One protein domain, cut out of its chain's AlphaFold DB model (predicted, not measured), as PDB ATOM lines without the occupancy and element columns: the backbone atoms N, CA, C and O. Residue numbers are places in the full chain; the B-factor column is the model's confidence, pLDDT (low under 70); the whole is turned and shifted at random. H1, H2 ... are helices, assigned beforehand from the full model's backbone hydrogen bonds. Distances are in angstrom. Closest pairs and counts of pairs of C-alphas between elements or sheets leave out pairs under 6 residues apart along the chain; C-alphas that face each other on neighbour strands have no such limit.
ATOM      1  N   CYS A  63     -47.144 -44.550  17.466       80.06
ATOM      2  CA  CYS A  63     -48.528 -44.126  17.597       80.06
ATOM      3  C   CYS A  63     -49.365 -44.692  16.438       80.06
ATOM      4  O   CYS A  63     -48.916 -44.764  15.292       80.06
ATOM      5  N   SER A  64     -50.614 -45.060  16.725       86.44
ATOM      6  CA  SER A  64     -51.617 -45.267  15.675       86.44
ATOM      7  C   SER A  64     -51.870 -43.962  14.911       86.44
ATOM      8  O   SER A  64     -51.630 -42.873  15.433       86.44
ATOM      9  N   SER A  65     -52.413 -44.048  13.694       86.00
ATOM     10  CA  SER A  65     -52.732 -42.851  12.896       86.00
ATOM     11  C   SER A  65     -53.646 -41.866  13.641       86.00
ATOM     12  O   SER A  65     -53.468 -40.655  13.529       86.00
ATOM     13  N   ASP A  66     -54.583 -42.367  14.451       88.19
ATOM     14  CA  ASP A  66     -55.486 -41.523  15.239       88.19
ATOM     15  C   ASP A  66     -54.771 -40.830  16.407       88.19
ATOM     16  O   ASP A  66     -55.057 -39.671  16.710       88.19
ATOM     17  N   GLN A  67     -53.795 -41.500  17.027       89.75
ATOM     18  CA  GLN A  67     -52.941 -40.894  18.051       89.75
ATOM     19  C   GLN A  67     -52.020 -39.824  17.454       89.75
ATOM     20  O   GLN A  67     -51.929 -38.745  18.025       89.75
ATOM     21  N   VAL A  68     -51.420 -40.063  16.281       89.69
ATOM     22  CA  VAL A  68     -50.604 -39.052  15.577       89.69
ATOM     23  C   VAL A  68     -51.428 -37.788  15.308       89.69
ATOM     24  O   VAL A  68     -51.013 -36.694  15.676       89.69
ATOM     25  N   LYS A  69     -52.645 -37.935  14.764       89.56
ATOM     26  CA  LYS A  69     -53.572 -36.807  14.549       89.56
ATOM     27  C   LYS A  69     -53.972 -36.104  15.844       89.56
ATOM     28  O   LYS A  69     -54.264 -34.913  15.835       89.56
ATOM     29  N   SER A  70     -54.057 -36.841  16.948       91.25
ATOM     30  CA  SER A  70     -54.385 -36.258  18.249       91.25
ATOM     31  C   SER A  70     -53.208 -35.452  18.801       91.25
ATOM     32  O   SER A  70     -53.426 -34.356  19.297       91.25
ATOM     33  N   ILE A  71     -51.973 -35.933  18.640       90.88
ATOM     34  CA  ILE A  71     -50.752 -35.212  19.033       90.88
ATOM     35  C   ILE A  71     -50.573 -33.934  18.207       90.88
ATOM     36  O   ILE A  71     -50.273 -32.888  18.779       90.88
ATOM     37  N   ASP A  72     -50.818 -33.987  16.896       91.50
ATOM     38  CA  ASP A  72     -50.841 -32.801  16.026       91.50
ATOM     39  C   ASP A  72     -51.832 -31.742  16.552       91.50
ATOM     40  O   ASP A  72     -51.472 -30.587  16.786       91.50
ATOM     41  N   LYS A  73     -53.057 -32.160  16.901       91.00
ATOM     42  CA  LYS A  73     -54.039 -31.280  17.557       91.00
ATOM     43  C   LYS A  73     -53.565 -30.745  18.907       91.00
ATOM     44  O   LYS A  73     -53.795 -29.573  19.184       91.00
ATOM     45  N   CYS A  74     -52.895 -31.554  19.728       91.75
ATOM     46  CA  CYS A  74     -52.345 -31.102  21.007       91.75
ATOM     47  C   CYS A  74     -51.302 -29.990  20.819       91.75
ATOM     48  O   CYS A  74     -51.290 -29.023  21.583       91.75
ATOM     49  N   TYR A  75     -50.440 -30.101  19.802       90.94
ATOM     50  CA  TYR A  75     -49.525 -29.018  19.452       90.94
ATOM     51  C   TYR A  75     -50.301 -27.778  19.000       90.94
ATOM     52  O   TYR A  75     -50.064 -26.695  19.531       90.94
ATOM     53  N   LEU A  76     -51.280 -27.921  18.100       89.88
ATOM     54  CA  LEU A  76     -52.116 -26.798  17.657       89.88
ATOM     55  C   LEU A  76     -52.823 -26.097  18.830       89.88
ATOM     56  O   LEU A  76     -52.857 -24.870  18.874       89.88
ATOM     57  N   GLU A  77     -53.349 -26.842  19.805       88.38
ATOM     58  CA  GLU A  77     -53.951 -26.288  21.025       88.38
ATOM     59  C   GLU A  77     -52.939 -25.511  21.878       88.38
ATOM     60  O   GLU A  77     -53.267 -24.445  22.403       88.38
ATOM     61  N   MET A  78     -51.700 -26.000  21.979       87.25
ATOM     62  CA  MET A  78     -50.617 -25.295  22.666       87.25
ATOM     63  C   MET A  78     -50.316 -23.936  22.005       87.25
ATOM     64  O   MET A  78     -50.168 -22.942  22.717       87.25
ATOM     65  N   PHE A  79     -50.292 -23.861  20.667       82.31
ATOM     66  CA  PHE A  79     -50.057 -22.613  19.916       82.31
ATOM     67  C   PHE A  79     -51.270 -21.672  19.873       82.31
ATOM     68  O   PHE A  79     -51.114 -20.449  19.929       82.31
ATOM     69  N   ASN A  80     -52.489 -22.216  19.841       75.94
ATOM     70  CA  ASN A  80     -53.728 -21.434  19.762       75.94
ATOM     71  C   ASN A  80     -54.048 -20.640  21.041       75.94
ATOM     72  O   ASN A  80     -54.967 -19.824  21.030       75.94
ATOM     73  N   HIS A  81     -53.296 -20.812  22.135       62.50
ATOM     74  CA  HIS A  81     -53.464 -19.961  23.314       62.50
ATOM     75  C   HIS A  81     -53.170 -18.471  23.042       62.50
ATOM     76  O   HIS A  81     -53.720 -17.646  23.767       62.50
ATOM     77  N   ASN A  82     -52.393 -18.130  21.998       52.44
ATOM     78  CA  ASN A  82     -52.079 -16.739  21.620       52.44
ATOM     79  C   ASN A  82     -52.198 -16.419  20.111       52.44
ATOM     80  O   ASN A  82     -52.156 -15.244  19.748       52.44
ATOM     81  N   LEU A  83     -52.359 -17.410  19.226       51.34
ATOM     82  CA  LEU A  83     -52.477 -17.197  17.775       51.34
ATOM     83  C   LEU A  83     -53.910 -17.463  17.290       51.34
ATOM     84  O   LEU A  83     -54.488 -18.516  17.543       51.34
ATOM     85  N   LEU A  84     -54.494 -16.496  16.577       50.34
ATOM     86  CA  LEU A  84     -55.796 -16.628  15.918       50.34
ATOM     87  C   LEU A  84     -55.717 -17.691  14.800       50.34
ATOM     88  O   LEU A  84     -55.089 -17.453  13.775       50.34
ATOM     89  N   ASN A  85     -56.412 -18.821  14.982       60.00
ATOM     90  CA  ASN A  85     -56.701 -19.859  13.975       60.00
ATOM     91  C   ASN A  85     -55.483 -20.469  13.252       60.00
ATOM     92  O   ASN A  85     -55.436 -20.500  12.020       60.00
ATOM     93  N   VAL A  86     -54.530 -21.036  13.996       65.38
ATOM     94  CA  VAL A  86     -53.501 -21.894  13.390       65.38
ATOM     95  C   VAL A  86     -54.148 -23.223  12.984       65.38
ATOM     96  O   VAL A  86     -54.620 -23.980  13.831       65.38
ATOM     97  N   THR A  87     -54.211 -23.496  11.676       77.62
ATOM     98  CA  THR A  87     -54.780 -24.741  11.116       77.62
ATOM     99  C   THR A  87     -53.730 -25.812  10.819       77.62
ATOM    100  O   THR A  87     -54.091 -26.933  10.472       77.62
ATOM    101  N   SER A  88     -52.446 -25.464  10.912       84.19
ATOM    102  CA  SER A  88     -51.301 -26.340  10.648       84.19
ATOM    103  C   SER A  88     -50.088 -25.873  11.443       84.19
ATOM    104  O   SER A  88     -49.908 -24.669  11.617       84.19
ATOM    105  N   LEU A  89     -49.248 -26.804  11.887       88.31
ATOM    106  CA  LEU A  89     -48.050 -26.480  12.658       88.31
ATOM    107  C   LEU A  89     -47.059 -25.634  11.836       88.31
ATOM    108  O   LEU A  89     -46.782 -25.992  10.687       88.31
ATOM    109  N   PRO A  90     -46.536 -24.518  12.387       87.69
ATOM    110  CA  PRO A  90     -45.525 -23.712  11.708       87.69
ATOM    111  C   PRO A  90     -44.210 -24.477  11.541       87.69
ATOM    112  O   PRO A  90     -43.897 -25.378  12.326       87.69
ATOM    113  N   LYS A  91     -43.424 -24.087  10.539       84.62
ATOM    114  CA  LYS A  91     -42.123 -24.700  10.242       84.62
ATOM    115  C   LYS A  91     -41.053 -24.285  11.253       84.62
ATOM    116  O   LYS A  91     -41.145 -23.218  11.854       84.62
ATOM    117  N   ALA A  92     -40.009 -25.097  11.403       82.94
ATOM    118  CA  ALA A  92     -38.893 -24.849  12.319       82.94
ATOM    119  C   ALA A  92     -38.199 -23.502  12.085       82.94
ATOM    120  O   ALA A  92     -37.860 -22.812  13.041       82.94
ATOM    121  N   ASN A  93     -38.039 -23.104  10.821       77.50
ATOM    122  CA  ASN A  93     -37.396 -21.846  10.436       77.50
ATOM    123  C   ASN A  93     -38.211 -20.591  10.798       77.50
ATOM    124  O   ASN A  93     -37.713 -19.487  10.643       77.50
ATOM    125  N   GLU A  94     -39.463 -20.739  11.234       80.44
ATOM    126  CA  GLU A  94     -40.275 -19.639  11.771       80.44
ATOM    127  C   GLU A  94     -40.128 -19.516  13.301       80.44
ATOM    128  O   GLU A  94     -40.723 -18.631  13.915       80.44
ATOM    129  N   ASP A  95     -39.361 -20.423  13.916       76.25
ATOM    130  CA  ASP A  95     -39.136 -20.554  15.355       76.25
ATOM    131  C   ASP A  95     -40.425 -20.416  16.199       76.25
ATOM    132  O   ASP A  95     -40.530 -19.552  17.079       76.25
ATOM    133  N   PRO A  96     -41.445 -21.266  15.979       82.44
ATOM    134  CA  PRO A  96     -42.756 -21.096  16.604       82.44
ATOM    135  C   PRO A  96     -42.740 -21.212  18.133       82.44
ATOM    136  O   PRO A  96     -43.624 -20.675  18.800       82.44
ATOM    137  N   PHE A  97     -41.742 -21.874  18.725       81.75
ATOM    138  CA  PHE A  97     -41.607 -21.959  20.183       81.75
ATOM    139  C   PHE A  97     -40.994 -20.702  20.807       81.75
ATOM    140  O   PHE A  97     -41.049 -20.560  22.031       81.75
ATOM    141  N   ARG A  98     -40.468 -19.764  20.005       79.81
ATOM    142  CA  ARG A  98     -39.886 -18.505  20.491       79.81
ATOM    143  C   ARG A  98     -40.809 -17.788  21.461       79.81
ATOM    144  O   ARG A  98     -40.378 -17.386  22.536       79.81
ATOM    145  N   MET A  99     -42.090 -17.681  21.117       74.62
ATOM    146  CA  MET A  99     -43.076 -17.010  21.965       74.62
ATOM    147  C   MET A  99     -43.261 -17.689  23.327       74.62
ATOM    148  O   MET A  99     -43.471 -17.004  24.321       74.62
ATOM    149  N   PHE A 100     -43.139 -19.017  23.400       78.12
ATOM    150  CA  PHE A 100     -43.207 -19.733  24.672       78.12
ATOM    151  C   PHE A 100     -41.943 -19.539  25.497       78.12
ATOM    152  O   PHE A 100     -42.038 -19.370  26.708       78.12
ATOM    153  N   ARG A 101     -40.772 -19.544  24.846       77.56
ATOM    154  CA  ARG A 101     -39.483 -19.331  25.519       77.56
ATOM    155  C   ARG A 101     -39.345 -17.910  26.068       77.56
ATOM    156  O   ARG A 101     -38.751 -17.729  27.121       77.56
ATOM    157  N   LEU A 102     -39.920 -16.920  25.384       69.19
ATOM    158  CA  LEU A 102     -39.927 -15.525  25.836       69.19
ATOM    159  C   LEU A 102     -40.964 -15.246  26.935       69.19
ATOM    160  O   LEU A 102     -40.806 -14.296  27.700       69.19
ATOM    161  N   ASP A 103     -42.011 -16.064  27.051       68.81
ATOM    162  CA  ASP A 103     -43.007 -15.950  28.117       68.81
ATOM    163  C   ASP A 103     -42.595 -16.773  29.345       68.81
ATOM    164  O   ASP A 103     -43.193 -17.803  29.656       68.81
ATOM    165  N   ALA A 104     -41.589 -16.296  30.082       65.19
ATOM    166  CA  ALA A 104     -41.086 -16.966  31.287       65.19
ATOM    167  C   ALA A 104     -42.183 -17.253  32.336       65.19
ATOM    168  O   ALA A 104     -42.087 -18.208  33.105       65.19
ATOM    169  N   THR A 105     -43.252 -16.450  32.363       67.81
ATOM    170  CA  THR A 105     -44.375 -16.630  33.297       67.81
ATOM    171  C   THR A 105     -45.404 -17.659  32.830       67.81
ATOM    172  O   THR A 105     -46.040 -18.317  33.656       67.81
ATOM    173  N   GLY A 106     -45.586 -17.802  31.518       72.06
ATOM    174  CA  GLY A 106     -46.593 -18.658  30.896       72.06
ATOM    175  C   GLY A 106     -46.043 -19.937  30.269       72.06
ATOM    176  O   GLY A 106     -46.829 -20.849  30.013       72.06
ATOM    177  N   MET A 107     -44.726 -20.067  30.085       81.38
ATOM    178  CA  MET A 107     -44.056 -21.202  29.435       81.38
ATOM    179  C   MET A 107     -44.583 -22.557  29.926       81.38
ATOM    180  O   MET A 107     -45.053 -23.389  29.144       81.38
ATOM    181  N   CYS A 108     -44.612 -22.745  31.247       86.38
ATOM    182  CA  CYS A 108     -45.082 -23.990  31.851       86.38
ATOM    183  C   CYS A 108     -46.585 -24.182  31.808       86.38
ATOM    184  O   CYS A 108     -47.060 -25.316  31.856       86.38
ATOM    185  N   ARG A 109     -47.354 -23.106  31.643       85.75
ATOM    186  CA  ARG A 109     -48.779 -23.222  31.356       85.75
ATOM    187  C   ARG A 109     -48.989 -23.832  29.970       85.75
ATOM    188  O   ARG A 109     -49.750 -24.795  29.888       85.75
ATOM    189  N   TYR A 110     -48.293 -23.353  28.934       85.56
ATOM    190  CA  TYR A 110     -48.399 -23.915  27.576       85.56
ATOM    191  C   TYR A 110     -47.970 -25.383  27.548       85.56
ATOM    192  O   TYR A 110     -48.736 -26.240  27.099       85.56
ATOM    193  N   TYR A 111     -46.813 -25.692  28.142       88.38
ATOM    194  CA  TYR A 111     -46.343 -27.072  28.238       88.38
ATOM    195  C   TYR A 111     -47.317 -27.960  29.027       88.38
ATOM    196  O   TYR A 111     -47.593 -29.085  28.621       88.38
ATOM    197  N   SER A 112     -47.918 -27.459  30.114       88.38
ATOM    198  CA  SER A 112     -48.908 -28.231  30.878       88.38
ATOM    199  C   SER A 112     -50.172 -28.553  30.077       88.38
ATOM    200  O   SER A 112     -50.762 -29.614  30.282       88.38
ATOM    201  N   THR A 113     -50.596 -27.665  29.169       87.12
ATOM    202  CA  THR A 113     -51.721 -27.921  28.258       87.12
ATOM    203  C   THR A 113     -51.370 -29.061  27.308       87.12
ATOM    204  O   THR A 113     -52.106 -30.047  27.250       87.12
ATOM    205  N   PHE A 114     -50.206 -28.982  26.657       90.69
ATOM    206  CA  PHE A 114     -49.714 -30.040  25.775       90.69
ATOM    207  C   PHE A 114     -49.556 -31.377  26.512       90.69
ATOM    208  O   PHE A 114     -50.134 -32.383  26.105       90.69
ATOM    209  N   SER A 115     -48.851 -31.372  27.647       90.38
ATOM    210  CA  SER A 115     -48.587 -32.549  28.480       90.38
ATOM    211  C   SER A 115     -49.875 -33.251  28.917       90.38
ATOM    212  O   SER A 115     -49.964 -34.475  28.835       90.38
ATOM    213  N   ARG A 116     -50.918 -32.502  29.309       90.19
ATOM    214  CA  ARG A 116     -52.231 -33.086  29.635       90.19
ATOM    215  C   ARG A 116     -52.910 -33.717  28.424       90.19
ATOM    216  O   ARG A 116     -53.540 -34.758  28.588       90.19
ATOM    217  N   CYS A 117     -52.789 -33.107  27.248       90.25
ATOM    218  CA  CYS A 117     -53.397 -33.601  26.015       90.25
ATOM    219  C   CYS A 117     -52.757 -34.921  25.546       90.25
ATOM    220  O   CYS A 117     -53.465 -35.845  25.148       90.25
ATOM    221  N   VAL A 118     -51.432 -35.052  25.676       89.06
ATOM    222  CA  VAL A 118     -50.693 -36.261  25.263       89.06
ATOM    223  C   VAL A 118     -50.507 -37.296  26.378       89.06
ATOM    224  O   VAL A 118     -49.962 -38.362  26.118       89.06
ATOM    225  N   ARG A 119     -50.954 -37.022  27.613       83.06
ATOM    226  CA  ARG A 119     -50.640 -37.828  28.813       83.06
ATOM    227  C   ARG A 119     -50.934 -39.319  28.660       83.06
ATOM    228  O   ARG A 119     -50.169 -40.149  29.137       83.06
ATOM    229  N   ASP A 120     -52.044 -39.649  28.012       77.38
ATOM    230  CA  ASP A 120     -52.500 -41.033  27.876       77.38
ATOM    231  C   ASP A 120     -51.916 -41.707  26.603       77.38
ATOM    232  O   ASP A 120     -52.248 -42.848  26.275       77.38
ATOM    233  N   MET A 121     -51.026 -41.009  25.881       75.69
ATOM    234  CA  MET A 121     -50.370 -41.447  24.648       75.69
ATOM    235  C   MET A 121     -48.893 -41.755  24.917       75.69
ATOM    236  O   MET A 121     -48.004 -40.933  24.711       75.69
ATOM    237  N   ASP A 122     -48.617 -42.986  25.339       72.31
ATOM    238  CA  ASP A 122     -47.260 -43.490  25.605       72.31
ATOM    239  C   ASP A 122     -46.500 -43.847  24.303       72.31
ATOM    240  O   ASP A 122     -45.983 -44.950  24.123       72.31
ATOM    241  N   CYS A 123     -46.552 -42.944  23.318       78.00
ATOM    242  CA  CYS A 123     -45.997 -43.133  21.976       78.00
ATOM    243  C   CYS A 123     -45.404 -41.851  21.360       78.00
ATOM    244  O   CYS A 123     -45.058 -41.845  20.177       78.00
ATOM    245  N   LEU A 124     -45.253 -40.764  22.132       79.44
ATOM    246  CA  LEU A 124     -44.571 -39.550  21.671       79.44
ATOM    247  C   LEU A 124     -43.069 -39.829  21.509       79.44
ATOM    248  O   LEU A 124     -42.321 -39.848  22.485       79.44
ATOM    249  N   ASN A 125     -42.648 -40.075  20.271       76.88
ATOM    250  CA  ASN A 125     -41.260 -40.323  19.906       76.88
ATOM    251  C   ASN A 125     -40.903 -39.683  18.553       76.88
ATOM    252  O   ASN A 125     -41.784 -39.144  17.883       76.88
ATOM    253  N   TYR A 126     -39.638 -39.782  18.127       76.56
ATOM    254  CA  TYR A 126     -39.188 -39.262  16.829       76.56
ATOM    255  C   TYR A 126     -40.081 -39.710  15.660       76.56
ATOM    256  O   TYR A 126     -40.534 -38.855  14.912       76.56
ATOM    257  N   ASN A 127     -40.416 -41.002  15.539       76.69
ATOM    258  CA  ASN A 127     -41.255 -41.507  14.439       76.69
ATOM    259  C   ASN A 127     -42.649 -40.867  14.436       76.69
ATOM    260  O   ASN A 127     -43.229 -40.624  13.384       76.69
ATOM    261  N   THR A 128     -43.206 -40.618  15.621       81.44
ATOM    262  CA  THR A 128     -44.492 -39.935  15.765       81.44
ATOM    263  C   THR A 128     -44.404 -38.493  15.279       81.44
ATOM    264  O   THR A 128     -45.314 -38.042  14.591       81.44
ATOM    265  N   VAL A 129     -43.321 -37.778  15.595       83.19
ATOM    266  CA  VAL A 129     -43.116 -36.395  15.139       83.19
ATOM    267  C   VAL A 129     -42.789 -36.356  13.634       83.19
ATOM    268  O   VAL A 129     -43.372 -35.563  12.900       83.19
ATOM    269  N   GLU A 130     -41.977 -37.286  13.134       83.12
ATOM    270  CA  GLU A 130     -41.709 -37.476  11.701       83.12
ATOM    271  C   GLU A 130     -42.983 -37.795  10.912       83.12
ATOM    272  O   GLU A 130     -43.168 -37.309   9.798       83.12
ATOM    273  N   ALA A 131     -43.914 -38.551  11.495       85.12
ATOM    274  CA  ALA A 131     -45.212 -38.817  10.885       85.12
ATOM    275  C   ALA A 131     -46.124 -37.577  10.805       85.12
ATOM    276  O   ALA A 131     -47.083 -37.609  10.036       85.12
ATOM    277  N   ILE A 132     -45.847 -36.516  11.574       88.38
ATOM    278  CA  ILE A 132     -46.567 -35.234  11.511       88.38
ATOM    279  C   ILE A 132     -45.958 -34.337  10.426       88.38
ATOM    280  O   ILE A 132     -46.686 -33.803   9.593       88.38
ATOM    281  N   PHE A 133     -44.631 -34.183  10.414       86.50
ATOM    282  CA  PHE A 133     -43.957 -33.196   9.558       86.50
ATOM    283  C   PHE A 133     -43.415 -33.749   8.239       86.50
ATOM    284  O   PHE A 133     -43.166 -32.986   7.303       86.50
ATOM    285  N   HIS A 134     -43.197 -35.062   8.156       85.88
ATOM    286  CA  HIS A 134     -42.587 -35.747   7.014       85.88
ATOM    287  C   HIS A 134     -41.209 -35.201   6.602       85.88
ATOM    288  O   HIS A 134     -40.777 -35.397   5.466       85.88
ATOM    289  N   ASN A 135     -40.518 -34.507   7.510       81.44
ATOM    290  CA  ASN A 135     -39.171 -33.999   7.297       81.44
ATOM    291  C   ASN A 135     -38.375 -33.956   8.607       81.44
ATOM    292  O   ASN A 135     -38.937 -33.804   9.692       81.44
ATOM    293  N   GLU A 136     -37.062 -34.118   8.487       74.44
ATOM    294  CA  GLU A 136     -36.141 -34.255   9.617       74.44
ATOM    295  C   GLU A 136     -35.973 -32.955  10.411       74.44
ATOM    296  O   GLU A 136     -35.986 -32.996  11.642       74.44
ATOM    297  N   LEU A 137     -35.863 -31.823   9.709       79.00
ATOM    298  CA  LEU A 137     -35.642 -30.497  10.283       79.00
ATOM    299  C   LEU A 137     -36.741 -30.134  11.289       79.00
ATOM    300  O   LEU A 137     -36.469 -29.917  12.471       79.00
ATOM    301  N   ASP A 138     -37.998 -30.148  10.843       81.94
ATOM    302  CA  ASP A 138     -39.141 -29.819  11.690       81.94
ATOM    303  C   ASP A 138     -39.310 -30.848  12.812       81.94
ATOM    304  O   ASP A 138     -39.564 -30.490  13.962       81.94
ATOM    305  N   SER A 139     -39.104 -32.132  12.516       81.62
ATOM    306  CA  SER A 139     -39.275 -33.181  13.525       81.62
ATOM    307  C   SER A 139     -38.282 -33.052  14.671       81.62
ATOM    308  O   SER A 139     -38.638 -33.173  15.846       81.62
ATOM    309  N   SER A 140     -37.035 -32.759  14.320       76.94
ATOM    310  CA  SER A 140     -35.959 -32.509  15.265       76.94
ATOM    311  C   SER A 140     -36.228 -31.241  16.074       76.94
ATOM    312  O   SER A 140     -36.159 -31.224  17.308       76.94
ATOM    313  N   TYR A 141     -36.644 -30.178  15.398       82.00
ATOM    314  CA  TYR A 141     -36.970 -28.929  16.059       82.00
ATOM    315  C   TYR A 141     -38.089 -29.106  17.104       82.00
ATOM    316  O   TYR A 141     -37.905 -28.777  18.276       82.00
ATOM    317  N   TYR A 142     -39.218 -29.721  16.743       86.19
ATOM    318  CA  TYR A 142     -40.343 -29.897  17.671       86.19
ATOM    319  C   TYR A 142     -40.009 -30.819  18.845       86.19
ATOM    320  O   TYR A 142     -40.418 -30.552  19.980       86.19
ATOM    321  N   LEU A 143     -39.253 -31.892  18.601       83.12
ATOM    322  CA  LEU A 143     -38.850 -32.825  19.650       83.12
ATOM    323  C   LEU A 143     -37.940 -32.140  20.677       83.12
ATOM    324  O   LEU A 143     -38.208 -32.211  21.877       83.12
ATOM    325  N   SER A 144     -36.902 -31.440  20.213       79.56
ATOM    326  CA  SER A 144     -35.964 -30.734  21.096       79.56
ATOM    327  C   SER A 144     -36.640 -29.606  21.877       79.56
ATOM    328  O   SER A 144     -36.450 -29.503  23.087       79.56
ATOM    329  N   GLN A 145     -37.500 -28.813  21.234       84.81
ATOM    330  CA  GLN A 145     -38.239 -27.746  21.914       84.81
ATOM    331  C   GLN A 145     -39.205 -28.282  22.970       84.81
ATOM    332  O   GLN A 145     -39.325 -27.717  24.058       84.81
ATOM    333  N   THR A 146     -39.858 -29.409  22.694       87.06
ATOM    334  CA  THR A 146     -40.753 -30.050  23.664       87.06
ATOM    335  C   THR A 146     -39.975 -30.610  24.856       87.06
ATOM    336  O   THR A 146     -40.414 -30.458  25.998       87.06
ATOM    337  N   ALA A 147     -38.800 -31.203  24.622       83.62
ATOM    338  CA  ALA A 147     -37.918 -31.680  25.686       83.62
ATOM    339  C   ALA A 147     -37.382 -30.538  26.548       83.62
ATOM    340  O   ALA A 147     -37.361 -30.641  27.774       83.62
ATOM    341  N   PHE A 148     -36.999 -29.434  25.912       83.00
ATOM    342  CA  PHE A 148     -36.556 -28.222  26.584       83.00
ATOM    343  C   PHE A 148     -37.643 -27.640  27.485       83.00
ATOM    344  O   PHE A 148     -37.397 -27.416  28.669       83.00
ATOM    345  N   LEU A 149     -38.860 -27.464  26.957       84.88
ATOM    346  CA  LEU A 149     -40.004 -27.000  27.743       84.88
ATOM    347  C   LEU A 149     -40.265 -27.904  28.945       84.88
ATOM    348  O   LEU A 149     -40.494 -27.419  30.051       84.88
ATOM    349  N   GLN A 150     -40.208 -29.217  28.740       87.25
ATOM    350  CA  GLN A 150     -40.378 -30.154  29.832       87.25
ATOM    351  C   GLN A 150     -39.298 -29.999  30.897       87.25
ATOM    352  O   GLN A 150     -39.626 -29.913  32.077       87.25
ATOM    353  N   PHE A 151     -38.028 -29.983  30.493       84.75
ATOM    354  CA  PHE A 151     -36.912 -29.833  31.418       84.75
ATOM    355  C   PHE A 151     -37.038 -28.533  32.211       84.75
ATOM    356  O   PHE A 151     -36.988 -28.568  33.435       84.75
ATOM    357  N   TYR A 152     -37.313 -27.413  31.543       83.06
ATOM    358  CA  TYR A 152     -37.551 -26.133  32.205       83.06
ATOM    359  C   TYR A 152     -38.678 -26.225  33.247       83.06
ATOM    360  O   TYR A 152     -38.546 -25.733  34.365       83.06
ATOM    361  N   CYS A 153     -39.785 -26.889  32.914       85.75
ATOM    362  CA  CYS A 153     -40.958 -26.936  33.787       85.75
ATOM    363  C   CYS A 153     -40.888 -27.969  34.911       85.75
ATOM    364  O   CYS A 153     -41.493 -27.759  35.962       85.75
ATOM    365  N   GLU A 154     -40.171 -29.072  34.715       85.62
ATOM    366  CA  GLU A 154     -39.976 -30.113  35.731       85.62
ATOM    367  C   GLU A 154     -38.742 -29.843  36.605       85.62
ATOM    368  O   GLU A 154     -38.720 -30.226  37.774       85.62
ATOM    369  N   HIS A 155     -37.738 -29.156  36.055       81.44
ATOM    370  CA  HIS A 155     -36.410 -28.968  36.640       81.44
ATOM    371  C   HIS A 155     -35.947 -27.502  36.594       81.44
ATOM    372  O   HIS A 155     -34.759 -27.220  36.479       81.44
ATOM    373  N   GLY A 156     -36.866 -26.539  36.712       72.44
ATOM    374  CA  GLY A 156     -36.556 -25.108  36.575       72.44
ATOM    375  C   GLY A 156     -35.468 -24.570  37.517       72.44
ATOM    376  O   GLY A 156     -34.778 -23.621  37.164       72.44
ATOM    377  N   SER A 157     -35.251 -25.192  38.683       70.31
ATOM    378  CA  SER A 157     -34.117 -24.860  39.566       70.31
ATOM    379  C   SER A 157     -32.757 -25.171  38.942       70.31
ATOM    380  O   SER A 157     -31.771 -24.504  39.238       70.31
TER     381      SER A 157
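AT A GLANCE: This is residues 63 to 157 of the 260 residues of the protein "Protein CBG25495" of Caenorhabditis briggsae (UniProt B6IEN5). The longest helix, H5, stands on one side of a rounded body, opposite H1 and H3, which lie side by side; H4 bridges residues 68 to 72 of H1 and residues 136 to 143 of H5, and residues 107 to 111 of H3 pack on residues 146 to 153 of H5, closing a ring of four helices. Short H2 sits at a corner by the start of H3, and the long unnamed stretch 80 to 97 crosses from the end of H1 to H2. The printed part has 95 residues with five named helices, H1 to H5 in chain order, and no named strand: all helix. It is compact, with a radius of gyration of the C-alphas of 12.6 A and spans of 34 by 26 by 23 A.

IN THESE COORDINATES: Find C-alpha 136 at (-36.141, -34.255, 9.617); from there H5 runs 26.7 A to C-alpha 154 at (-39.976, -30.113, 35.731). H1, residues 65 to 79, begins at (-52.732, -42.851, 12.896) and is 21.6 A long. H3 is residues 107 to 118, 17.0 A; H4 is residues 126 to 133; H2 is residues 98 to 102.

HOW THE PARTS SIT: H5 touches H4 at a steep tilt of 62 degrees, opposite ways, closest at the C-alphas of Val 129 and Ser 139, 5.3 A. H5 touches H3, opposite ways, at 69 degrees, steep but only just short of about perpendicular; the closest C-alphas, Cys 108 and Cys 153, are 5.4 A apart. H3 touches H1 at a shallow tilt of 19 degrees, opposite ways, closest at the C-alphas of Cys 74 and Phe 114, 5.5 A. H1 and H4 touch at 71 degrees, only just about perpendicular, with the C-alphas of Val 68 and Thr 128 closest at 6.2 A. H2 and H3 only just touch, only at the corner, with 3 pairs of C-alphas within 8 A, the closest Phe 100 and Met 107 at 5.1 A. H2 and H5 are near each other; H1 and H5 are apart. In H1, H2, H3, H4 and H5 every O i to N i+4 pair is within hydrogen-bond range.

THE WHOLE: The C-alphas farthest apart, Ser 65 and Ser 157, are 37.2 A apart. The printed part has no cut; H1 to H2 is a long link of 18 residues. Look for pLDDT under 70 at residues 81 to 86 and 102 to 105.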